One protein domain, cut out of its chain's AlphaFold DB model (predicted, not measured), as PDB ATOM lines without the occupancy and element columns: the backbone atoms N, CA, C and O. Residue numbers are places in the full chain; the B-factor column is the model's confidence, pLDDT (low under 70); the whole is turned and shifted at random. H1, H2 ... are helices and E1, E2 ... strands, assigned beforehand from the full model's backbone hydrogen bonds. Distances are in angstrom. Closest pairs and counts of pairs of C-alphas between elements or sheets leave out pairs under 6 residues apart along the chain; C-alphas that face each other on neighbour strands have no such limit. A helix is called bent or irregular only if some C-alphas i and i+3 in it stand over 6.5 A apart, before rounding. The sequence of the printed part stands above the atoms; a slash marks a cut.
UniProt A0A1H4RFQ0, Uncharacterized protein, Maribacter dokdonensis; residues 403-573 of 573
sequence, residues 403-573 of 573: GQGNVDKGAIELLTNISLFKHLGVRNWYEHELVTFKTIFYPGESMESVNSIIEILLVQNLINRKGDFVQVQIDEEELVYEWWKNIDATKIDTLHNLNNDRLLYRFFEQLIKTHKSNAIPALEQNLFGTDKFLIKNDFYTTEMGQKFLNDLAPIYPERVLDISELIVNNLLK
ATOM      1  N   GLY A 403      -5.925  20.781  58.352       79.94
ATOM      2  CA  GLY A 403      -5.913  21.864  59.328       79.94
ATOM      3  C   GLY A 403      -6.696  23.106  58.887       79.94
ATOM      4  O   GLY A 403      -6.715  23.482  57.711       79.94
ATOM      5  N   GLN A 404      -7.302  23.797  59.861       79.69
ATOM      6  CA  GLN A 404      -8.221  24.915  59.614       79.69
ATOM      7  C   GLN A 404      -7.612  26.019  58.732       79.69
ATOM      8  O   GLN A 404      -8.266  26.493  57.816       79.69
ATOM      9  N   GLY A 405      -6.328  26.351  58.911       81.81
ATOM     10  CA  GLY A 405      -5.672  27.387  58.104       81.81
ATOM     11  C   GLY A 405      -5.561  27.067  56.606       81.81
ATOM     12  O   GLY A 405      -5.487  27.989  55.798       81.81
ATOM     13  N   ASN A 406      -5.556  25.787  56.212       84.31
ATOM     14  CA  ASN A 406      -5.610  25.388  54.800       84.31
ATOM     15  C   ASN A 406      -7.054  25.224  54.313       84.31
ATOM     16  O   ASN A 406      -7.335  25.511  53.149       84.31
ATOM     17  N   VAL A 407      -7.975  24.819  55.198       84.25
ATOM     18  CA  VAL A 407      -9.422  24.857  54.919       84.25
ATOM     19  C   VAL A 407      -9.839  26.280  54.546       84.25
ATOM     20  O   VAL A 407     -10.475  26.468  53.512       84.25
ATOM     21  N   ASP A 408      -9.402  27.274  55.322       84.31
ATOM     22  CA  ASP A 408      -9.714  28.694  55.118       84.31
ATOM     23  C   ASP A 408      -9.155  29.244  53.795       84.31
ATOM     24  O   ASP A 408      -9.701  30.190  53.235       84.31
ATOM     25  N   LYS A 409      -8.092  28.629  53.256       84.56
ATOM     26  CA  LYS A 409      -7.534  28.950  51.930       84.56
ATOM     27  C   LYS A 409      -8.314  28.326  50.766       84.56
ATOM     28  O   LYS A 409      -7.915  28.507  49.623       84.56
ATOM     29  N   GLY A 410      -9.380  27.566  51.024       87.12
ATOM     30  CA  GLY A 410     -10.204  26.937  49.985       87.12
ATOM     31  C   GLY A 410      -9.750  25.534  49.563       87.12
ATOM     32  O   GLY A 410     -10.197  25.029  48.534       87.12
ATOM     33  N   ALA A 411      -8.896  24.857  50.341       89.06
ATOM     34  CA  ALA A 411      -8.374  23.534  49.974       89.06
ATOM     35  C   ALA A 411      -9.457  22.450  49.820       89.06
ATOM     36  O   ALA A 411      -9.387  21.642  48.896       89.06
ATOM     37  N   ILE A 412     -10.479  22.451  50.685       89.31
ATOM     38  CA  ILE A 412     -11.610  21.509  50.595       89.31
ATOM     39  C   ILE A 412     -12.453  21.776  49.352       89.31
ATOM     40  O   ILE A 412     -12.881  20.840  48.678       89.31
ATOM     41  N   GLU A 413     -12.687  23.048  49.046       89.75
ATOM     42  CA  GLU A 413     -13.441  23.441  47.862       89.75
ATOM     43  C   GLU A 413     -12.698  23.014  46.594       89.75
ATOM     44  O   GLU A 413     -13.301  22.403  45.713       89.75
ATOM     45  N   LEU A 414     -11.378  23.237  46.538       92.56
ATOM     46  CA  LEU A 414     -10.544  22.811  45.413       92.56
ATOM     47  C   LEU A 414     -10.529  21.297  45.253       92.56
ATOM     48  O   LEU A 414     -10.733  20.801  44.149       92.56
ATOM     49  N   LEU A 415     -10.356  20.560  46.347       91.69
ATOM     50  CA  LEU A 415     -10.407  19.102  46.342       91.69
ATOM     51  C   LEU A 415     -11.761  18.580  45.841       91.69
ATOM     52  O   LEU A 415     -11.798  17.680  45.002       91.69
ATOM     53  N   THR A 416     -12.859  19.182  46.305       90.75
ATOM     54  CA  THR A 416     -14.219  18.839  45.868       90.75
ATOM     55  C   THR A 416     -14.395  19.131  44.381       90.75
ATOM     56  O   THR A 416     -14.831  18.254  43.645       90.75
ATOM     57  N   ASN A 417     -13.990  20.308  43.901       92.12
ATOM     58  CA  ASN A 417     -14.127  20.673  42.492       92.12
ATOM     59  C   ASN A 417     -13.244  19.813  41.576       92.12
ATOM     60  O   ASN A 417     -13.691  19.443  40.496       92.12
ATOM     61  N   ILE A 418     -12.033  19.429  42.002       93.12
ATOM     62  CA  ILE A 418     -11.198  18.466  41.264       93.12
ATOM     63  C   ILE A 418     -11.877  17.087  41.229       93.12
ATOM     64  O   ILE A 418     -11.863  16.449  40.180       93.12
ATOM     65  N   SER A 419     -12.515  16.645  42.325       91.81
ATOM     66  CA  SER A 419     -13.196  15.336  42.402       91.81
ATOM     67  C   SER A 419     -14.350  15.173  41.413       91.81
ATOM     68  O   SER A 419     -14.717  14.049  41.084       91.81
ATOM     69  N   LEU A 420     -14.895  16.281  40.903       91.62
ATOM     70  CA  LEU A 420     -15.943  16.269  39.883       91.62
ATOM     71  C   LEU A 420     -15.450  15.761  38.528       91.62
ATOM     72  O   LEU A 420     -16.266  15.416  37.683       91.62
ATOM     73  N   PHE A 421     -14.136  15.722  38.310       92.25
ATOM     74  CA  PHE A 421     -13.522  15.288  37.065       92.25
ATOM     75  C   PHE A 421     -12.724  14.015  37.316       92.25
ATOM     76  O   PHE A 421     -11.916  13.953  38.237       92.25
ATOM     77  N   LYS A 422     -12.864  13.024  36.429       85.56
ATOM     78  CA  LYS A 422     -12.079  11.778  36.489       85.56
ATOM     79  C   LYS A 422     -10.569  12.023  36.618       85.56
ATOM     80  O   LYS A 422      -9.872  11.272  37.291       85.56
ATOM     81  N   HIS A 423     -10.068  13.060  35.945       89.44
ATOM     82  CA  HIS A 423      -8.730  13.622  36.125       89.44
ATOM     83  C   HIS A 423      -8.654  15.032  35.510       89.44
ATOM     84  O   HIS A 423      -9.329  15.320  34.514       89.44
ATOM     85  N   LEU A 424      -7.802  15.895  36.068       92.62
ATOM     86  CA  LEU A 424      -7.596  17.283  35.641       92.62
ATOM     87  C   LEU A 424      -6.172  17.489  35.114       92.62
ATOM     88  O   LEU A 424      -5.207  17.149  35.794       92.62
ATOM     89  N   GLY A 425      -6.025  18.041  33.910       91.00
ATOM     90  CA  GLY A 425      -4.731  18.353  33.311       91.00
ATOM     91  C   GLY A 425      -4.065  19.554  33.966       91.00
ATOM     92  O   GLY A 425      -4.681  20.608  34.083       91.00
ATOM     93  N   VAL A 426      -2.810  19.401  34.394       90.06
ATOM     94  CA  VAL A 426      -2.076  20.436  35.150       90.06
ATOM     95  C   VAL A 426      -0.693  20.760  34.587       90.06
ATOM     96  O   VAL A 426      -0.039  21.669  35.090       90.06
ATOM     97  N   ARG A 427      -0.202  20.019  33.584       85.00
ATOM     98  CA  ARG A 427       1.155  20.186  33.034       85.00
ATOM     99  C   ARG A 427       1.217  19.990  31.524       85.00
ATOM    100  O   ARG A 427       0.337  19.374  30.925       85.00
ATOM    101  N   ASN A 428       2.317  20.472  30.941       86.50
ATOM    102  CA  ASN A 428       2.704  20.253  29.549       86.50
ATOM    103  C   ASN A 428       1.548  20.574  28.587       86.50
ATOM    104  O   ASN A 428       0.973  21.659  28.621       86.50
ATOM    105  N   TRP A 429       1.172  19.611  27.744       83.12
ATOM    106  CA  TRP A 429       0.120  19.767  26.747       83.12
ATOM    107  C   TRP A 429      -1.269  19.981  27.354       83.12
ATOM    108  O   TRP A 429      -2.152  20.453  26.644       83.12
ATOM    109  N   TYR A 430      -1.467  19.679  28.641       87.94
ATOM    110  CA  TYR A 430      -2.756  19.750  29.329       87.94
ATOM    111  C   TYR A 430      -2.864  20.898  30.340       87.94
ATOM    112  O   TYR A 430      -3.893  21.029  30.993       87.94
ATOM    113  N   GLU A 431      -1.860  21.776  30.448       88.06
ATOM    114  CA  GLU A 431      -1.884  22.927  31.370       88.06
ATOM    115  C   GLU A 431      -3.059  23.889  31.098       88.06
ATOM    116  O   GLU A 431      -3.611  24.500  32.013       88.06
ATOM    117  N   HIS A 432      -3.512  23.960  29.845       89.56
ATOM    118  CA  HIS A 432      -4.694  24.730  29.458       89.56
ATOM    119  C   HIS A 432      -5.982  24.260  30.163       89.56
ATOM    120  O   HIS A 432      -6.871  25.079  30.383       89.56
ATOM    121  N   GLU A 433      -6.089  22.981  30.556       92.75
ATOM    122  CA  GLU A 433      -7.242  22.481  31.317       92.75
ATOM    123  C   GLU A 433      -7.300  23.127  32.711       92.75
ATOM    124  O   GLU A 433      -8.364  23.598  33.113       92.75
ATOM    125  N   LEU A 434      -6.162  23.238  33.408       92.81
ATOM    126  CA  LEU A 434      -6.072  23.927  34.700       92.81
ATOM    127  C   LEU A 434      -6.396  25.420  34.576       92.81
ATOM    128  O   LEU A 434      -7.082  25.970  35.435       92.81
ATOM    129  N   VAL A 435      -5.955  26.078  33.498       90.94
ATOM    130  CA  VAL A 435      -6.289  27.489  33.227       90.94
ATOM    131  C   VAL A 435      -7.798  27.680  33.067       90.94
ATOM    132  O   VAL A 435      -8.375  28.580  33.689       90.94
ATOM    133  N   THR A 436      -8.456  26.827  32.276       91.50
ATOM    134  CA  THR A 436      -9.916  26.862  32.106       91.50
ATOM    135  C   THR A 436     -10.631  26.567  33.423       91.50
ATOM    136  O   THR A 436     -11.488  27.348  33.833       91.50
ATOM    137  N   PHE A 437     -10.239  25.499  34.123       92.94
ATOM    138  CA  PHE A 437     -10.793  25.121  35.423       92.94
ATOM    139  C   PHE A 437     -10.702  26.278  36.426       92.94
ATOM    140  O   PHE A 437     -11.704  26.690  37.007       92.94
ATOM    141  N   LYS A 438      -9.518  26.881  36.567       93.62
ATOM    142  CA  LYS A 438      -9.281  28.014  37.464       93.62
ATOM    143  C   LYS A 438     -10.170  29.207  37.124       93.62
ATOM    144  O   LYS A 438     -10.681  29.865  38.021       93.62
ATOM    145  N   THR A 439     -10.331  29.520  35.838       91.12
ATOM    146  CA  THR A 439     -11.116  30.685  35.391       91.12
ATOM    147  C   THR A 439     -12.590  30.551  35.765       91.12
ATOM    148  O   THR A 439     -13.238  31.549  36.068       91.12
ATOM    149  N   ILE A 440     -13.092  29.317  35.777       90.12
ATOM    150  CA  ILE A 440     -14.494  28.991  36.024       90.12
ATOM    151  C   ILE A 440     -14.793  28.819  37.516       90.12
ATOM    152  O   ILE A 440     -15.736  29.425  38.018       90.12
ATOM    153  N   PHE A 441     -13.990  28.029  38.230       89.62
ATOM    154  CA  PHE A 441     -14.240  27.717  39.642       89.62
ATOM    155  C   PHE A 441     -13.642  28.748  40.611       89.62
ATOM    156  O   PHE A 441     -14.149  28.897  41.716       89.62
ATOM    157  N   TYR A 442     -12.602  29.483  40.202       91.25
ATOM    158  CA  TYR A 442     -11.886  30.449  41.047       91.25
ATOM    159  C   TYR A 442     -11.650  31.780  40.309       91.25
ATOM    160  O   TYR A 442     -10.500  32.187  40.059       91.25
ATOM    161  N   PRO A 443     -12.728  32.480  39.903       86.38
ATOM    162  CA  PRO A 443     -12.602  33.780  39.259       86.38
ATOM    163  C   PRO A 443     -11.912  34.768  40.216       86.38
ATOM    164  O   PRO A 443     -12.292  34.901  41.372       86.38
ATOM    165  N   GLY A 444     -10.875  35.462  39.738       86.38
ATOM    166  CA  GLY A 444     -10.122  36.446  40.535       86.38
ATOM    167  C   GLY A 444      -8.892  35.923  41.291       86.38
ATOM    168  O   GLY A 444      -8.017  36.724  41.600       86.38
ATOM    169  N   GLU A 445      -8.749  34.612  41.502       90.69
ATOM    170  CA  GLU A 445      -7.546  34.048  42.145       90.69
ATOM    171  C   GLU A 445      -6.309  34.094  41.229       90.69
ATOM    172  O   GLU A 445      -6.432  34.192  40.003       90.69
ATOM    173  N   SER A 446      -5.098  34.003  41.779       92.00
ATOM    174  CA  SER A 446      -3.883  33.840  40.964       92.00
ATOM    175  C   SER A 446      -3.612  32.361  40.662       92.00
ATOM    176  O   SER A 446      -4.019  31.473  41.410       92.00
ATOM    177  N   MET A 447      -2.905  32.069  39.564       91.50
ATOM    178  CA  MET A 447      -2.497  30.689  39.262       91.50
ATOM    179  C   MET A 447      -1.531  30.139  40.325       91.50
ATOM    180  O   MET A 447      -1.581  28.963  40.668       91.50
ATOM    181  N   GLU A 448      -0.687  31.003  40.896       90.69
ATOM    182  CA  GLU A 448       0.211  30.654  42.001       90.69
ATOM    183  C   GLU A 448      -0.565  30.222  43.255       90.69
ATOM    184  O   GLU A 448      -0.190  29.238  43.888       90.69
ATOM    185  N   SER A 449      -1.673  30.905  43.569       89.62
ATOM    186  CA  SER A 449      -2.567  30.560  44.683       89.62
ATOM    187  C   SER A 449      -3.136  29.148  44.509       89.62
ATOM    188  O   SER A 449      -2.913  28.284  45.357       89.62
ATOM    189  N   VAL A 450      -3.747  28.862  43.352       91.69
ATOM    190  CA  VAL A 450      -4.320  27.536  43.052       91.69
ATOM    191  C   VAL A 450      -3.249  26.443  43.057       91.69
ATOM    192  O   VAL A 450      -3.437  25.404  43.689       91.69
ATOM    193  N   ASN A 451      -2.096  26.686  42.429       91.69
ATOM    194  CA  ASN A 451      -0.990  25.727  42.422       91.69
ATOM    195  C   ASN A 451      -0.449  25.453  43.828       91.69
ATOM    196  O   ASN A 451      -0.130  24.308  44.137       91.69
ATOM    197  N   SER A 452      -0.392  26.462  44.703       91.56
ATOM    198  CA  SER A 452       0.046  26.262  46.088       91.56
ATOM    199  C   SER A 452      -0.881  25.309  46.851       91.56
ATOM    200  O   SER A 452      -0.404  24.455  47.596       91.56
ATOM    201  N   ILE A 453      -2.193  25.391  46.613       91.50
ATOM    202  CA  ILE A 453      -3.178  24.493  47.220       91.50
ATOM    203  C   ILE A 453      -3.083  23.094  46.600       91.50
ATOM    204  O   ILE A 453      -3.117  22.113  47.337       91.50
ATOM    205  N   ILE A 454      -2.893  22.976  45.281       90.88
ATOM    206  CA  ILE A 454      -2.642  21.681  44.618       90.88
ATOM    207  C   ILE A 454      -1.418  20.992  45.232       90.88
ATOM    208  O   ILE A 454      -1.481  19.806  45.546       90.88
ATOM    209  N   GLU A 455      -0.323  21.721  45.452       88.50
ATOM    210  CA  GLU A 455       0.874  21.166  46.092       88.50
ATOM    211  C   GLU A 455       0.606  20.759  47.552       88.50
ATOM    212  O   GLU A 455       1.063  19.700  47.975       88.50
ATOM    213  N   ILE A 456      -0.212  21.504  48.309       85.81
ATOM    214  CA  ILE A 456      -0.665  21.076  49.649       85.81
ATOM    215  C   ILE A 456      -1.445  19.755  49.566       85.81
ATOM    216  O   ILE A 456      -1.155  18.825  50.318       85.81
ATOM    217  N   LEU A 457      -2.408  19.647  48.647       86.88
ATOM    218  CA  LEU A 457      -3.220  18.438  48.472       86.88
ATOM    219  C   LEU A 457      -2.375  17.233  48.021       86.88
ATOM    220  O   LEU A 457      -2.664  16.108  48.430       86.88
ATOM    221  N   LEU A 458      -1.329  17.457  47.215       82.50
ATOM    222  CA  LEU A 458      -0.351  16.435  46.826       82.50
ATOM    223  C   LEU A 458       0.492  15.981  48.023       82.50
ATOM    224  O   LEU A 458       0.648  14.783  48.240       82.50
ATOM    225  N   VAL A 459       1.006  16.919  48.826       78.69
ATOM    226  CA  VAL A 459       1.811  16.610  50.023       78.69
ATOM    227  C   VAL A 459       1.005  15.807  51.048       78.69
ATOM    228  O   VAL A 459       1.559  14.914  51.687       78.69
ATOM    229  N   GLN A 460      -0.292  16.095  51.171       74.19
ATOM    230  CA  GLN A 460      -1.221  15.375  52.048       74.19
ATOM    231  C   GLN A 460      -1.789  14.087  51.415       74.19
ATOM    232  O   GLN A 460      -2.627  13.430  52.017       74.19
ATOM    233  N   ASN A 461      -1.357  13.698  50.207       73.06
ATOM    234  CA  ASN A 461      -1.847  12.516  49.475       73.06
ATOM    235  C   ASN A 461      -3.382  12.471  49.281       73.06
ATOM    236  O   ASN A 461      -3.995  11.400  49.192       73.06
ATOM    237  N   LEU A 462      -4.021  13.642  49.204       79.31
ATOM    238  CA  LEU A 462      -5.454  13.769  48.921       79.31
ATOM    239  C   LEU A 462      -5.731  13.713  47.418       79.31
ATOM    240  O   LEU A 462      -6.764  13.197  46.986       79.31
ATOM    241  N   ILE A 463      -4.772  14.190  46.627       85.25
ATOM    242  CA  ILE A 463      -4.705  14.010  45.179       85.25
ATOM    243  C   ILE A 463      -3.360  13.378  44.818       85.25
ATOM    244  O   ILE A 463      -2.375  13.558  45.529       85.25
ATOM    245  N   ASN A 464      -3.304  12.658  43.704       80.00
ATOM    246  CA  ASN A 464      -2.071  12.125  43.137       80.00
ATOM    247  C   ASN A 464      -1.874  12.665  41.718       80.00
ATOM    248  O   ASN A 464      -2.841  12.937  41.003       80.00
ATOM    249  N   ARG A 465      -0.617  12.816  41.306       81.31
ATOM    250  CA  ARG A 465      -0.231  13.231  39.962       81.31
ATOM    251  C   ARG A 465      -0.007  11.996  39.087       81.31
ATOM    252  O   ARG A 465       0.913  11.228  39.343       81.31
ATOM    253  N   LYS A 466      -0.812  11.836  38.035       75.12
ATOM    254  CA  LYS A 466      -0.666  10.804  36.998       75.12
ATOM    255  C   LYS A 466      -0.183  11.439  35.695       75.12
ATOM    256  O   LYS A 466      -0.974  12.017  34.952       75.12
ATOM    257  N   GLY A 467       1.123  11.366  35.431       77.50
ATOM    258  CA  GLY A 467       1.732  12.052  34.288       77.50
ATOM    259  C   GLY A 467       1.448  13.558  34.312       77.50
ATOM    260  O   GLY A 467       1.832  14.255  35.255       77.50
ATOM    261  N   ASP A 468       0.742  14.044  33.292       84.56
ATOM    262  CA  ASP A 468       0.357  15.455  33.141       84.56
ATOM    263  C   ASP A 468      -0.923  15.842  33.904       84.56
ATOM    264  O   ASP A 468      -1.333  17.006  33.879       84.56
ATOM    265  N   PHE A 469      -1.554  14.884  34.586       88.06
ATOM    266  CA  PHE A 469      -2.844  15.048  35.248       88.06
ATOM    267  C   PHE A 469      -2.743  14.928  36.769       88.06
ATOM    268  O   PHE A 469      -1.817  14.322  37.304       88.06
ATOM    269  N   VAL A 470      -3.741  15.456  37.470       88.88
ATOM    270  CA  VAL A 470      -4.034  15.136  38.871       88.88
ATOM    271  C   VAL A 470      -5.377  14.428  38.985       88.88
ATOM    272  O   VAL A 470      -6.302  14.696  38.217       88.88
ATOM    273  N   GLN A 471      -5.476  13.524  39.953       87.12
ATOM    274  CA  GLN A 471      -6.686  12.777  40.278       87.12
ATOM    275  C   GLN A 471      -6.849  12.700  41.798       87.12
ATOM    276  O   GLN A 471      -5.861  12.594  42.525       87.12
ATOM    277  N   VAL A 472      -8.090  12.748  42.281       85.19
ATOM    278  CA  VAL A 472      -8.402  12.595  43.705       85.19
ATOM    279  C   VAL A 472      -8.136  11.156  44.153       85.19
ATOM    280  O   VAL A 472      -8.494  10.205  43.469       85.19
ATOM    281  N   GLN A 473      -7.461  10.991  45.293       71.62
ATOM    282  CA  GLN A 473      -7.083   9.675  45.827       71.62
ATOM    283  C   GLN A 473      -7.947   9.206  47.003       71.62
ATOM    284  O   GLN A 473      -7.843   8.061  47.443       71.62
ATOM    285  N   ILE A 474      -8.719  10.103  47.602       70.56
ATOM    286  CA  ILE A 474      -9.668   9.817  48.690       70.56
ATOM    287  C   ILE A 474     -11.003   9.302  48.136       70.56
ATOM    288  O   ILE A 474     -11.115   9.059  46.939       70.56
ATOM    289  N   ASP A 475     -12.002   9.119  49.006       69.12
ATOM    290  CA  ASP A 475     -13.356   8.700  48.629       69.12
ATOM    291  C   ASP A 475     -14.077   9.792  47.810       69.12
ATOM    292  O   ASP A 475     -14.954  10.501  48.302       69.12
ATOM    293  N   GLU A 476     -13.649   9.960  46.554       75.44
ATOM    294  CA  GLU A 476     -14.155  10.943  45.589       75.44
ATOM    295  C   GLU A 476     -15.672  10.832  45.401       75.44
ATOM    296  O   GLU A 476     -16.337  11.833  45.162       75.44
ATOM    297  N   GLU A 477     -16.230   9.634  45.589       77.12
ATOM    298  CA  GLU A 477     -17.659   9.350  45.461       77.12
ATOM    299  C   GLU A 477     -18.492  10.147  46.473       77.12
ATOM    300  O   GLU A 477     -19.537  10.677  46.106       77.12
ATOM    301  N   GLU A 478     -18.023  10.295  47.720       78.19
ATOM    302  CA  GLU A 478     -18.720  11.076  48.756       78.19
ATOM    303  C   GLU A 478     -18.675  12.582  48.446       78.19
ATOM    304  O   GLU A 478     -19.675  13.282  48.618       78.19
ATOM    305  N   LEU A 479     -17.546  13.077  47.921       84.31
ATOM    306  CA  LEU A 479     -17.395  14.481  47.518       84.31
ATOM    307  C   LEU A 479     -18.284  14.830  46.320       84.31
ATOM    308  O   LEU A 479     -18.994  15.839  46.345       84.31
ATOM    309  N   VAL A 480     -18.286  13.975  45.295       86.69
ATOM    310  CA  VAL A 480     -19.140  14.121  44.109       86.69
ATOM    311  C   VAL A 480     -20.611  14.025  44.509       86.69
ATOM    312  O   VAL A 480     -21.415  14.863  44.096       86.69
ATOM    313  N   TYR A 481     -20.962  13.054  45.356       83.81
ATOM    314  CA  TYR A 481     -22.310  12.892  45.894       83.81
ATOM    315  C   TYR A 481     -22.802  14.161  46.599       83.81
ATOM    316  O   TYR A 481     -23.863  14.681  46.244       83.81
ATOM    317  N   GLU A 482     -22.042  14.701  47.559       80.44
ATOM    318  CA  GLU A 482     -22.454  15.900  48.305       80.44
ATOM    319  C   GLU A 482     -22.523  17.142  47.407       80.44
ATOM    320  O   GLU A 482     -23.383  18.009  47.604       80.44
ATOM    321  N   TRP A 483     -21.673  17.229  46.380       86.12
ATOM    322  CA  TRP A 483     -21.731  18.326  45.419       86.12
ATOM    323  C   TRP A 483     -23.023  18.294  44.589       86.12
ATOM    324  O   TRP A 483     -23.707  19.318  44.493       86.12
ATOM    325  N   TRP A 484     -23.389  17.122  44.053       84.56
ATOM    326  CA  TRP A 484     -24.590  16.926  43.228       84.56
ATOM    327  C   TRP A 484     -25.894  16.981  44.018       84.56
ATOM    328  O   TRP A 484     -26.891  17.513  43.530       84.56
ATOM    329  N   LYS A 485     -25.890  16.480  45.255       81.81
ATOM    330  CA  LYS A 485     -27.015  16.604  46.190       81.81
ATOM    331  C   LYS A 485     -27.387  18.068  46.438       81.81
ATOM    332  O   LYS A 485     -28.567  18.387  46.552       81.81
ATOM    333  N   ASN A 486     -26.390  18.952  46.468       80.62
ATOM    334  CA  ASN A 486     -26.546  20.385  46.713       80.62
ATOM    335  C   ASN A 486     -26.365  21.223  45.431       80.62
ATOM    336  O   ASN A 486     -25.793  22.317  45.487       80.62
ATOM    337  N   ILE A 487     -26.770  20.703  44.265       84.94
ATOM    338  CA  ILE A 487     -26.669  21.434  42.994       84.94
ATOM    339  C   ILE A 487     -27.718  22.552  42.900       84.94
ATOM    340  O   ILE A 487     -28.906  22.348  43.163       84.94
ATOM    341  N   ASP A 488     -27.279  23.738  42.484       85.31
ATOM    342  CA  ASP A 488     -28.109  24.931  42.326       85.31
ATOM    343  C   ASP A 488     -27.895  25.599  40.956       85.31
ATOM    344  O   ASP A 488     -27.058  25.183  40.153       85.31
ATOM    345  N   ALA A 489     -28.675  26.648  40.683       84.62
ATOM    346  CA  ALA A 489     -28.623  27.372  39.418       84.62
ATOM    347  C   ALA A 489     -27.231  27.952  39.117       84.62
ATOM    348  O   ALA A 489     -26.825  27.934  37.957       84.62
ATOM    349  N   THR A 490     -26.509  28.421  40.142       86.19
ATOM    350  CA  THR A 490     -25.173  29.010  40.005       86.19
ATOM    351  C   THR A 490     -24.120  27.976  39.630       86.19
ATOM    352  O   THR A 490     -23.353  28.209  38.703       86.19
ATOM    353  N   LYS A 491     -24.129  26.801  40.267       87.81
ATOM    354  CA  LYS A 491     -23.231  25.684  39.937       87.81
ATOM    355  C   LYS A 491     -23.479  25.142  38.533       87.81
ATOM    356  O   LYS A 491     -22.530  24.783  37.838       87.81
ATOM    357  N   ILE A 492     -24.744  25.100  38.104       87.25
ATOM    358  CA  ILE A 492     -25.096  24.734  36.726       87.25
ATOM    359  C   ILE A 492     -24.501  25.755  35.751       87.25
ATOM    360  O   ILE A 492     -23.845  25.361  34.791       87.25
ATOM    361  N   ASP A 493     -24.651  27.056  36.023       87.81
ATOM    362  CA  ASP A 493     -24.080  28.108  35.170       87.81
ATOM    363  C   ASP A 493     -22.547  28.029  35.112       87.81
ATOM    364  O   ASP A 493     -21.964  28.167  34.038       87.81
ATOM    365  N   THR A 494     -21.883  27.740  36.236       87.75
ATOM    366  CA  THR A 494     -20.433  27.494  36.288       87.75
ATOM    367  C   THR A 494     -20.018  26.401  35.299       87.75
ATOM    368  O   THR A 494     -19.093  26.606  34.514       87.75
ATOM    369  N   LEU A 495     -20.723  25.267  35.277       88.88
ATOM    370  CA  LEU A 495     -20.408  24.152  34.379       88.88
ATOM    371  C   LEU A 495     -20.804  24.409  32.923       88.88
ATOM    372  O   LEU A 495     -20.058  24.031  32.026       88.88
ATOM    373  N   HIS A 496     -21.930  25.078  32.664       89.25
ATOM    374  CA  HIS A 496     -22.332  25.443  31.299       89.25
ATOM    375  C   HIS A 496     -21.345  26.424  30.651       89.25
ATOM    376  O   HIS A 496     -21.165  26.406  29.436       89.25
ATOM    377  N   ASN A 497     -20.665  27.244  31.457       88.00
ATOM    378  CA  ASN A 497     -19.616  28.154  30.996       88.00
ATOM    379  C   ASN A 497     -18.248  27.470  30.803       88.00
ATOM    380  O   ASN A 497     -17.296  28.118  30.356       88.00
ATOM    381  N   LEU A 498     -18.117  26.178  31.126       87.88
ATOM    382  CA  LEU A 498     -16.877  25.424  30.962       87.88
ATOM    383  C   LEU A 498     -16.603  25.150  29.475       87.88
ATOM    384  O   LEU A 498     -16.981  24.118  28.929       87.88
ATOM    385  N   ASN A 499     -15.891  26.067  28.822       83.00
ATOM    386  CA  ASN A 499     -15.536  25.968  27.403       83.00
ATOM    387  C   ASN A 499     -14.347  25.012  27.150       83.00
ATOM    388  O   ASN A 499     -13.293  25.418  26.653       83.00
ATOM    389  N   ASN A 500     -14.480  23.753  27.569       87.75
ATOM    390  CA  ASN A 500     -13.528  22.678  27.290       87.75
ATOM    391  C   ASN A 500     -14.259  21.330  27.247       87.75
ATOM    392  O   ASN A 500     -14.500  20.705  28.281       87.75
ATOM    393  N   ASP A 501     -14.556  20.868  26.034       87.38
ATOM    394  CA  ASP A 501     -15.329  19.648  25.794       87.38
ATOM    395  C   ASP A 501     -14.726  18.399  26.440       87.38
ATOM    396  O   ASP A 501     -15.449  17.537  26.935       87.38
ATOM    397  N   ARG A 502     -13.393  18.290  26.468       89.06
ATOM    398  CA  ARG A 502     -12.712  17.134  27.069       89.06
ATOM    399  C   ARG A 502     -12.897  17.111  28.576       89.06
ATOM    400  O   ARG A 502     -13.148  16.053  29.147       89.06
ATOM    401  N   LEU A 503     -12.751  18.269  29.211       90.00
ATOM    402  CA  LEU A 503     -12.910  18.401  30.651       90.00
ATOM    403  C   LEU A 503     -14.379  18.185  31.049       90.00
ATOM    404  O   LEU A 503     -14.654  17.446  31.989       90.00
ATOM    405  N   LEU A 504     -15.317  18.730  30.273       91.06
ATOM    406  CA  LEU A 504     -16.754  18.539  30.472       91.06
ATOM    407  C   LEU A 504     -17.183  17.074  30.270       91.06
ATOM    408  O   LEU A 504     -17.976  16.546  31.042       91.06
ATOM    409  N   TYR A 505     -16.586  16.362  29.312       90.81
ATOM    410  CA  TYR A 505     -16.809  14.923  29.159       90.81
ATOM    411  C   TYR A 505     -16.313  14.119  30.374       90.81
ATOM    412  O   TYR A 505     -17.037  13.269  30.893       90.81
ATOM    413  N   ARG A 506     -15.117  14.426  30.905       92.12
ATOM    414  CA  ARG A 506     -14.597  13.777  32.131       92.12
ATOM    415  C   ARG A 506     -15.443  14.059  33.368       92.12
ATOM    416  O   ARG A 506     -15.430  13.252  34.295       92.12
ATOM    417  N   PHE A 507     -16.141  15.190  33.389       92.50
ATOM    418  CA  PHE A 507     -17.117  15.509  34.422       92.50
ATOM    419  C   PHE A 507     -18.328  14.566  34.363       92.50
ATOM    420  O   PHE A 507     -18.714  13.976  35.374       92.50
ATOM    421  N   PHE A 508     -18.883  14.338  33.169       91.62
ATOM    422  CA  PHE A 508     -20.006  13.413  32.990       91.62
ATOM    423  C   PHE A 508     -19.632  11.954  33.251       91.62
ATOM    424  O   PHE A 508     -20.386  11.249  33.927       91.62
ATOM    425  N   GLU A 509     -18.455  11.507  32.796       90.25
ATOM    426  CA  GLU A 509     -17.955  10.165  33.122       90.25
ATOM    427  C   GLU A 509     -17.893   9.946  34.641       90.25
ATOM    428  O   GLU A 509     -18.311   8.896  35.136       90.25
ATOM    429  N   GLN A 510     -17.403  10.943  35.386       91.25
ATOM    430  CA  GLN A 510     -17.263  10.860  36.837       91.25
ATOM    431  C   GLN A 510     -18.620  10.822  37.551       91.25
ATOM    432  O   GLN A 510     -18.801  10.022  38.474       91.25
ATOM    433  N   LEU A 511     -19.595  11.622  37.103       90.88
ATOM    434  CA  LEU A 511     -20.971  11.553  37.602       90.88
ATOM    435  C   LEU A 511     -21.563  10.153  37.400       90.88
ATOM    436  O   LEU A 511     -22.086   9.564  38.345       90.88
ATOM    437  N   ILE A 512     -21.486   9.615  36.178       89.25
ATOM    438  CA  ILE A 512     -22.081   8.315  35.842       89.25
ATOM    439  C   ILE A 512     -21.413   7.195  36.640       89.25
ATOM    440  O   ILE A 512     -22.106   6.328  37.176       89.25
ATOM    441  N   LYS A 513     -20.079   7.219  36.746       87.50
ATOM    442  CA  LYS A 513     -19.313   6.283  37.578       87.50
ATOM    443  C   LYS A 513     -19.810   6.320  39.024       87.50
ATOM    444  O   LYS A 513     -20.139   5.269  39.565       87.50
ATOM    445  N   THR A 514     -19.918   7.518  39.599       86.31
ATOM    446  CA  THR A 514     -20.355   7.712  40.988       86.31
ATOM    447  C   THR A 514     -21.794   7.253  41.190       86.31
ATOM    448  O   THR A 514     -22.073   6.554  42.149       86.31
ATOM    449  N   HIS A 515     -22.717   7.578  40.279       86.69
ATOM    450  CA  HIS A 515     -24.116   7.166  40.413       86.69
ATOM    451  C   HIS A 515     -24.294   5.642  40.326       86.69
ATOM    452  O   HIS A 515     -25.171   5.085  40.986       86.69
ATOM    453  N   LYS A 516     -23.457   4.955  39.536       83.06
ATOM    454  CA  LYS A 516     -23.456   3.486  39.443       83.06
ATOM    455  C   LYS A 516     -22.952   2.812  40.719       83.06
ATOM    456  O   LYS A 516     -23.436   1.730  41.035       83.06
ATOM    457  N   SER A 517     -21.987   3.412  41.418       76.69
ATOM    458  CA  SER A 517     -21.466   2.872  42.680       76.69
ATOM    459  C   SER A 517     -22.306   3.284  43.889       76.69
ATOM    460  O   SER A 517     -22.581   2.454  44.753       76.69
ATOM    461  N   ASN A 518     -22.755   4.538  43.935       77.38
ATOM    462  CA  ASN A 518     -23.599   5.102  44.978       77.38
ATOM    463  C   ASN A 518     -24.706   5.972  44.359       77.38
ATOM    464  O   ASN A 518     -24.460   7.071  43.855       77.38
ATOM    465  N   ALA A 519     -25.946   5.482  44.402       82.69
ATOM    466  CA  ALA A 519     -27.084   6.145  43.777       82.69
ATOM    467  C   ALA A 519     -27.328   7.538  44.382       82.69
ATOM    468  O   ALA A 519     -27.809   7.675  45.502       82.69
ATOM    469  N   ILE A 520     -27.027   8.580  43.606       85.62
ATOM    470  CA  ILE A 520     -27.257   9.986  43.966       85.62
ATOM    471  C   ILE A 520     -28.777  10.286  43.995       85.62
ATOM    472  O   ILE A 520     -29.427  10.207  42.945       85.62
ATOM    473  N   PRO A 521     -29.361  10.657  45.153       78.81
ATOM    474  CA  PRO A 521     -30.777  10.986  45.277       78.81
ATOM    475  C   PRO A 521     -31.167  12.182  44.415       78.81
ATOM    476  O   PRO A 521     -30.414  13.145  44.293       78.81
ATOM    477  N   ALA A 522     -32.375  12.133  43.846       83.88
ATOM    478  CA  ALA A 522     -32.939  13.196  43.010       83.88
ATOM    479  C   ALA A 522     -32.072  13.593  41.795       83.88
ATOM    480  O   ALA A 522     -32.314  14.641  41.194       83.88
ATOM    481  N   LEU A 523     -31.098  12.760  41.392       88.12
ATOM    482  CA  LEU A 523     -30.260  13.028  40.223       88.12
ATOM    483  C   LEU A 523     -31.105  13.196  38.958       88.12
ATOM    484  O   LEU A 523     -30.910  14.158  38.225       88.12
ATOM    485  N   GLU A 524     -32.098  12.329  38.753       89.19
ATOM    486  CA  GLU A 524     -33.052  12.446  37.646       89.19
ATOM    487  C   GLU A 524     -33.713  13.836  37.623       89.19
ATOM    488  O   GLU A 524     -33.671  14.540  36.617       89.19
ATOM    489  N   GLN A 525     -34.245  14.300  38.757       87.94
ATOM    490  CA  GLN A 525     -34.852  15.628  38.844       87.94
ATOM    491  C   GLN A 525     -33.824  16.743  38.596       87.94
ATOM    492  O   GLN A 525     -34.147  17.733  37.945       87.94
ATOM    493  N   ASN A 526     -32.593  16.592  39.085       88.62
ATOM    494  CA  ASN A 526     -31.514  17.569  38.921       88.62
ATOM    495  C   ASN A 526     -30.912  17.617  37.511       88.62
ATOM    496  O   ASN A 526     -30.264  18.607  37.169       88.62
ATOM    497  N   LEU A 527     -31.137  16.588  36.696       90.81
ATOM    498  CA  LEU A 527     -30.753  16.561  35.290       90.81
ATOM    499  C   LEU A 527     -31.895  17.049  34.391       90.81
ATOM    500  O   LEU A 527     -31.669  17.919  33.554       90.81
ATOM    501  N   PHE A 528     -33.110  16.532  34.594       90.88
ATOM    502  CA  PHE A 528     -34.234  16.666  33.656       90.88
ATOM    503  C   PHE A 528     -35.314  17.683  34.073       90.88
ATOM    504  O   PHE A 528     -36.227  17.954  33.296       90.88
ATOM    505  N   GLY A 529     -35.265  18.236  35.288       84.38
ATOM    506  CA  GLY A 529     -36.270  19.192  35.768       84.38
ATOM    507  C   GLY A 529     -36.266  20.548  35.044       84.38
ATOM    508  O   GLY A 529     -35.329  20.916  34.336       84.38
ATOM    509  N   THR A 530     -37.315  21.343  35.263       78.88
ATOM    510  CA  THR A 530     -37.382  22.733  34.781       78.88
ATOM    511  C   THR A 530     -36.277  23.569  35.437       78.88
ATOM    512  O   THR A 530     -36.139  23.526  36.659       78.88
ATOM    513  N   ASP A 531     -35.491  24.299  34.639       82.31
ATOM    514  CA  ASP A 531     -34.284  25.043  35.060       82.31
ATOM    515  C   ASP A 531     -33.154  24.181  35.657       82.31
ATOM    516  O   ASP A 531     -32.315  24.657  36.429       82.31
ATOM    517  N   LYS A 532     -33.111  22.895  35.296       88.75
ATOM    518  CA  LYS A 532     -32.083  21.936  35.727       88.75
ATOM    519  C   LYS A 532     -31.093  21.623  34.610       88.75
ATOM    520  O   LYS A 532     -31.259  22.115  33.501       88.75
ATOM    521  N   PHE A 533     -30.042  20.858  34.916       90.62
ATOM    522  CA  PHE A 533     -28.799  20.826  34.134       90.62
ATOM    523  C   PHE A 533     -29.011  20.687  32.618       90.62
ATOM    524  O   PHE A 533     -28.545  21.529  31.864       90.62
ATOM    525  N   LEU A 534     -29.762  19.682  32.151       91.38
ATOM    526  CA  LEU A 534     -29.944  19.477  30.711       91.38
ATOM    527  C   LEU A 534     -30.849  20.536  30.076       91.38
ATOM    528  O   LEU A 534     -30.568  20.961  28.964       91.38
ATOM    529  N   ILE A 535     -31.918  20.954  30.761       89.25
ATOM    530  CA  ILE A 535     -32.952  21.854  30.219       89.25
ATOM    531  C   ILE A 535     -32.524  23.325  30.258       89.25
ATOM    532  O   ILE A 535     -32.851  24.096  29.355       89.25
ATOM    533  N   LYS A 536     -31.791  23.736  31.293       88.62
ATOM    534  CA  LYS A 536     -31.360  25.122  31.477       88.62
ATOM    535  C   LYS A 536     -30.461  25.556  30.317       88.62
ATOM    536  O   LYS A 536     -29.523  24.851  29.954       88.62
ATOM    537  N   ASN A 537     -30.731  26.740  29.766       87.88
ATOM    538  CA  ASN A 537     -30.052  27.294  28.585       87.88
ATOM    539  C   ASN A 537     -30.081  26.359  27.360       87.88
ATOM    540  O   ASN A 537     -29.186  26.432  26.521       87.88
ATOM    541  N   ASP A 538     -31.070  25.460  27.288       88.88
ATOM    542  CA  ASP A 538     -31.196  24.442  26.245       88.88
ATOM    543  C   ASP A 538     -29.918  23.600  26.062       88.88
ATOM    544  O   ASP A 538     -29.563  23.228  24.941       88.88
ATOM    545  N   PHE A 539     -29.211  23.278  27.157       90.38
ATOM    546  CA  PHE A 539     -27.935  22.551  27.100       90.38
ATOM    547  C   PHE A 539     -28.048  21.219  26.342       90.38
ATOM    548  O   PHE A 539     -27.135  20.856  25.597       90.38
ATOM    549  N   TYR A 540     -29.195  20.536  26.441       90.75
ATOM    550  CA  TYR A 540     -29.533  19.323  25.688       90.75
ATOM    551  C   TYR A 540     -29.426  19.465  24.158       90.75
ATOM    552  O   TYR A 540     -29.272  18.462  23.466       90.75
ATOM    553  N   THR A 541     -29.494  20.685  23.617       89.50
ATOM    554  CA  THR A 541     -29.355  20.946  22.174       89.50
ATOM    555  C   THR A 541     -27.901  21.034  21.716       89.50
ATOM    556  O   THR A 541     -27.626  20.854  20.529       89.50
ATOM    557  N   THR A 542     -26.959  21.266  22.635       90.75
ATOM    558  CA  THR A 542     -25.526  21.350  22.326       90.75
ATOM    559  C   THR A 542     -24.954  19.982  21.943       90.75
ATOM    560  O   THR A 542     -25.476  18.946  22.356       90.75
ATOM    561  N   GLU A 543     -23.846  19.952  21.193       89.94
ATOM    562  CA  GLU A 543     -23.180  18.688  20.833       89.94
ATOM    563  C   GLU A 543     -22.816  17.868  22.082       89.94
ATOM    564  O   GLU A 543     -23.017  16.653  22.124       89.94
ATOM    565  N   MET A 544     -22.319  18.539  23.123       90.81
ATOM    566  CA  MET A 544     -21.964  17.890  24.379       90.81
ATOM    567  C   MET A 544     -23.196  17.398  25.149       90.81
ATOM    568  O   MET A 544     -23.186  16.279  25.658       90.81
ATOM    569  N   GLY A 545     -24.268  18.191  25.203       91.44
ATOM    570  CA  GLY A 545     -25.526  17.788  25.834       91.44
ATOM    571  C   GLY A 545     -26.137  16.550  25.181       91.44
ATOM    572  O   GLY A 545     -26.560  15.637  25.886       91.44
ATOM    573  N   GLN A 546     -26.098  16.460  23.850       90.50
ATOM    574  CA  GLN A 546     -26.563  15.277  23.118       90.50
ATOM    575  C   GLN A 546     -25.688  14.041  23.373       90.50
ATOM    576  O   GLN A 546     -26.215  12.943  23.551       90.50
ATOM    577  N   LYS A 547     -24.357  14.196  23.437       92.25
ATOM    578  CA  LYS A 547     -23.456  13.097  23.835       92.25
ATOM    579  C   LYS A 547     -23.781  12.599  25.240       92.25
ATOM    580  O   LYS A 547     -23.951  11.401  25.435       92.25
ATOM    581  N   PHE A 548     -23.949  13.519  26.186       93.94
ATOM    582  CA  PHE A 548     -24.277  13.169  27.560       93.94
ATOM    583  C   PHE A 548     -25.657  12.498  27.684       93.94
ATOM    584  O   PHE A 548     -25.793  11.520  28.413       93.94
ATOM    585  N   LEU A 549     -26.668  12.940  26.924       93.00
ATOM    586  CA  LEU A 549     -27.967  12.255  26.844       93.00
ATOM    587  C   LEU A 549     -27.834  10.793  26.402       93.00
ATOM    588  O   LEU A 549     -28.475   9.922  26.987       93.00
ATOM    589  N   ASN A 550     -26.982  10.511  25.413       92.12
ATOM    590  CA  ASN A 550     -26.724   9.138  24.976       92.12
ATOM    591  C   ASN A 550     -26.071   8.302  26.086       92.12
ATOM    592  O   ASN A 550     -26.470   7.157  26.298       92.12
ATOM    593  N   ASP A 551     -25.125   8.880  26.831       92.44
ATOM    594  CA  ASP A 551     -24.484   8.209  27.970       92.44
ATOM    595  C   ASP A 551     -25.471   7.940  29.126       92.44
ATOM    596  O   ASP A 551     -25.302   6.979  29.883       92.44
ATOM    597  N   LEU A 552     -26.529   8.752  29.245       93.94
ATOM    598  CA  LEU A 552     -27.617   8.576  30.213       93.94
ATOM    599  C   LEU A 552     -28.693   7.582  29.759       93.94
ATOM    600  O   LEU A 552     -29.453   7.115  30.606       93.94
ATOM    601  N   ALA A 553     -28.773   7.219  28.476       92.75
ATOM    602  CA  ALA A 553     -29.820   6.331  27.956       92.75
ATOM    603  C   ALA A 553     -29.905   4.963  28.672       92.75
ATOM    604  O   ALA A 553     -31.019   4.514  28.943       92.75
ATOM    605  N   PRO A 554     -28.786   4.311  29.062       91.69
ATOM    606  CA  PRO A 554     -28.838   3.078  29.850       91.69
ATOM    607  C   PRO A 554     -29.347   3.268  31.289       91.69
ATOM    608  O   PRO A 554     -29.657   2.282  31.950       91.69
ATOM    609  N   ILE A 555     -29.375   4.508  31.793       91.56
ATOM    610  CA  ILE A 555     -29.718   4.851  33.181       91.56
ATOM    611  C   ILE A 555     -31.153   5.395  33.266       91.56
ATOM    612  O   ILE A 555     -31.918   4.964  34.124       91.56
ATOM    613  N   TYR A 556     -31.533   6.302  32.357       93.56
ATOM    614  CA  TYR A 556     -32.831   6.991  32.331       93.56
ATOM    615  C   TYR A 556     -33.476   6.958  30.929       93.56
ATOM    616  O   TYR A 556     -33.649   8.008  30.304       93.56
ATOM    617  N   PRO A 557     -33.849   5.775  30.408       93.31
ATOM    618  CA  PRO A 557     -34.284   5.618  29.018       93.31
ATOM    619  C   PRO A 557     -35.527   6.448  28.661       93.31
ATOM    620  O   PRO A 557     -35.557   7.070  27.603       93.31
ATOM    621  N   GLU A 558     -36.528   6.509  29.545       93.50
ATOM    622  CA  GLU A 558     -37.773   7.260  29.298       93.50
ATOM    623  C   GLU A 558     -37.521   8.773  29.209       93.50
ATOM    624  O   GLU A 558     -37.995   9.433  28.290       93.50
ATOM    625  N   ARG A 559     -36.685   9.326  30.096       92.94
ATOM    626  CA  ARG A 559     -36.355  10.762  30.097       92.94
ATOM    627  C   ARG A 559     -35.535  11.190  28.890       92.94
ATOM    628  O   ARG A 559     -35.717  12.288  28.368       92.94
ATOM    629  N   VAL A 560     -34.617  10.329  28.455       92.62
ATOM    630  CA  VAL A 560     -33.832  10.578  27.245       92.62
ATOM    631  C   VAL A 560     -34.740  10.555  26.014       92.62
ATOM    632  O   VAL A 560     -34.563  11.393  25.128       92.62
ATOM    633  N   LEU A 561     -35.739   9.666  25.975       91.88
ATOM    634  CA  LEU A 561     -36.749   9.653  24.918       91.88
ATOM    635  C   LEU A 561     -37.574  10.951  24.910       91.88
ATOM    636  O   LEU A 561     -37.651  11.583  23.859       91.88
ATOM    637  N   ASP A 562     -38.082  11.397  26.064       91.25
ATOM    638  CA  ASP A 562     -38.859  12.643  26.194       91.25
ATOM    639  C   ASP A 562     -38.104  13.858  25.616       91.25
ATOM    640  O   ASP A 562     -38.645  14.643  24.830       91.25
ATOM    641  N   ILE A 563     -36.820  14.013  25.972       90.50
ATOM    642  CA  ILE A 563     -35.982  15.105  25.450       90.50
ATOM    643  C   ILE A 563     -35.687  14.915  23.959       90.50
ATOM    644  O   ILE A 563     -35.694  15.886  23.203       90.50
ATOM    645  N   SER A 564     -35.451  13.684  23.507       89.31
ATOM    646  CA  SER A 564     -35.198  13.406  22.088       89.31
ATOM    647  C   SER A 564     -36.406  13.772  21.223       89.31
ATOM    648  O   SER A 564     -36.243  14.390  20.169       89.31
ATOM    649  N   GLU A 565     -37.623  13.473  21.683       89.81
ATOM    650  CA  GLU A 565     -38.859  13.900  21.023       89.81
ATOM    651  C   GLU A 565     -38.990  15.428  20.997       89.81
ATOM    652  O   GLU A 565     -39.357  15.994  19.964       89.81
ATOM    653  N   LEU A 566     -38.643  16.118  22.090       86.81
ATOM    654  CA  LEU A 566     -38.626  17.583  22.143       86.81
ATOM    655  C   LEU A 566     -37.659  18.182  21.106       86.81
ATOM    656  O   LEU A 566     -38.034  19.115  20.392       86.81
ATOM    657  N   ILE A 567     -36.445  17.630  20.986       86.00
ATOM    658  CA  ILE A 567     -35.445  18.054  19.991       86.00
ATOM    659  C   ILE A 567     -36.002  17.884  18.575       86.00
ATOM    660  O   ILE A 567     -35.973  18.828  17.785       86.00
ATOM    661  N   VAL A 568     -36.544  16.704  18.254       85.94
ATOM    662  CA  VAL A 568     -37.105  16.412  16.924       85.94
ATOM    663  C   VAL A 568     -38.270  17.347  16.606       85.94
ATOM    664  O   VAL A 568     -38.316  17.927  15.523       85.94
ATOM    665  N   ASN A 569     -39.177  17.562  17.557       85.12
ATOM    666  CA  ASN A 569     -40.310  18.467  17.382       85.12
ATOM    667  C   ASN A 569     -39.883  19.927  17.167       85.12
ATOM    668  O   ASN A 569     -40.576  20.656  16.461       85.12
ATOM    669  N   ASN A 570     -38.764  20.358  17.752       80.56
ATOM    670  CA  ASN A 570     -38.203  21.690  17.524       80.56
ATOM    671  C   ASN A 570     -37.474  21.807  16.177       80.56
ATOM    672  O   ASN A 570     -37.515  22.874  15.583       80.56
ATOM    673  N   LEU A 571     -36.851  20.734  15.678       79.31
ATOM    674  CA  LEU A 571     -36.217  20.704  14.349       79.31
ATOM    675  C   LEU A 571     -37.230  20.638  13.195       79.31
ATOM    676  O   LEU A 571     -36.909  21.019  12.071       79.31
ATOM    677  N   LEU A 572     -38.424  20.100  13.456       77.06
ATOM    678  CA  LEU A 572     -39.517  19.989  12.484       77.06
ATOM    679  C   LEU A 572     -40.407  21.245  12.410       77.06
ATOM    680  O   LEU A 572     -41.250  21.326  11.514       77.06
ATOM    681  N   LYS A 573     -40.247  22.187  13.345       66.81
ATOM    682  CA  LYS A 573     -40.863  23.523  13.317       66.81
ATOM    683  C   LYS A 573     -39.945  24.507  12.610       66.81
ATOM    684  O   LYS A 573     -40.500  25.392  11.919       66.81
TER     685      LYS A 573
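What this domain is: This is residues 403 to 573 of the 573 residues of an uncharacterized protein of Maribacter dokdonensis (UniProt A0A1H4RFQ0). An elongated body of helices holds at one end a small strand hairpin, E1 and E2, with H2 and H4 packed by it and H3 near its turn. The longest helix, H7, crosses the middle with H5 and H6 nearby, H10 runs side by side with H7, and at the far end H11 folds back from H10, its last residues sticking out. The printed part has 171 residues with eleven named helices and two antiparallel strands, in the order H1 H2 H3 H4 E1 E2 H5 H6 H7 H8 H9 H10 H11, mostly helix. It is compact by its radius of gyration of the C-alphas, 16.9 A, and spans 54 by 30 by 28 A.

Where its parts are: E1 is residues 463 to 466 and E2 residues 469 to 472. Before them stand H1, residues 404 to 407, from C-alpha 404 at (-8.221, 24.915, 59.614); H2, 411 to 419; H3, 428 to 441, 21.1 A; and H4, 447 to 459, 18.2 A. After them come H5, 476 to 485; H6, 489 to 496; H7, 501 to 517, 24.6 A, from C-alpha 501 at (-15.329, 19.648, 25.794); H8, 523 to 528; H9, 536 to 541; H10, 543 to 552; and H11, 557 to 571, 21.1 A, ending at C-alpha 571 (-36.217, 20.704, 14.349). H3 and H9 are irregular: C-alphas 429 and 432 are 7.4 A apart, C-alphas 537 and 540 8.5 A.

How they stand to each other: E1 and E2 form a hairpin, with N 464 and O 471 within hydrogen-bond range at 2.8 A. Residues 424 to 425 pair antiparallel with residues 469 to 470 of E2. H2 touches H4, about perpendicular at 84 degrees, closest at the C-alphas of Ala 411 and Ile 453, 6.0 A. H1 and H2 meet only through their link. H3 only just touches H4, with 3 pairs of C-alphas within 8 A, the closest Lys 438 and Val 450, 7.5 A. H3 also only just touches H6, with 3 such pairs, the closest Ile 440 and Thr 494, 6.1 A. H5 touches H2 at the C-alphas of Glu 476 and Ser 419, 5.5 A, and H7 at those of Glu 477 and Thr 514, 5.5 A. H7 touches H10 at a shallow tilt of 14 degrees, the same way, closest at Phe 508 and Phe 548, 6.9 A between C-alphas. H10 and H11, a helical hairpin, only just touch, with 3 pairs, through residue 560 of H11 alone; the C-alphas of Leu 549 and Val 560 are 6.1 A apart. H9 and H10 touch only at the corner, only just, with 3 pairs, the closest C-alphas Phe 539 and Gly 545, 5.5 A. H8 is close to H5 but not clearly touching, Trp 484 and Leu 523 at 7.5 A between C-alphas. Every O i to N i+4 pair is within hydrogen-bond range in H2, H4, H5, H6, H7, H8, H10 and H11; H3 has 7 of 10, H9 0 of 2 but 2 of 3 O i to N i+3 pairs, and H1 is too short.

The domain as a whole: The C-alphas farthest apart are Gly 403 and Lys 573, the chain's last residue, 57.8 A. Residues 568 to 573, of which 568 to 571 belong to H11, stand free. The printed part has no cut and no long link. Mean pLDDT of the printed part is 87.1; residues 475 and 573 are under 70.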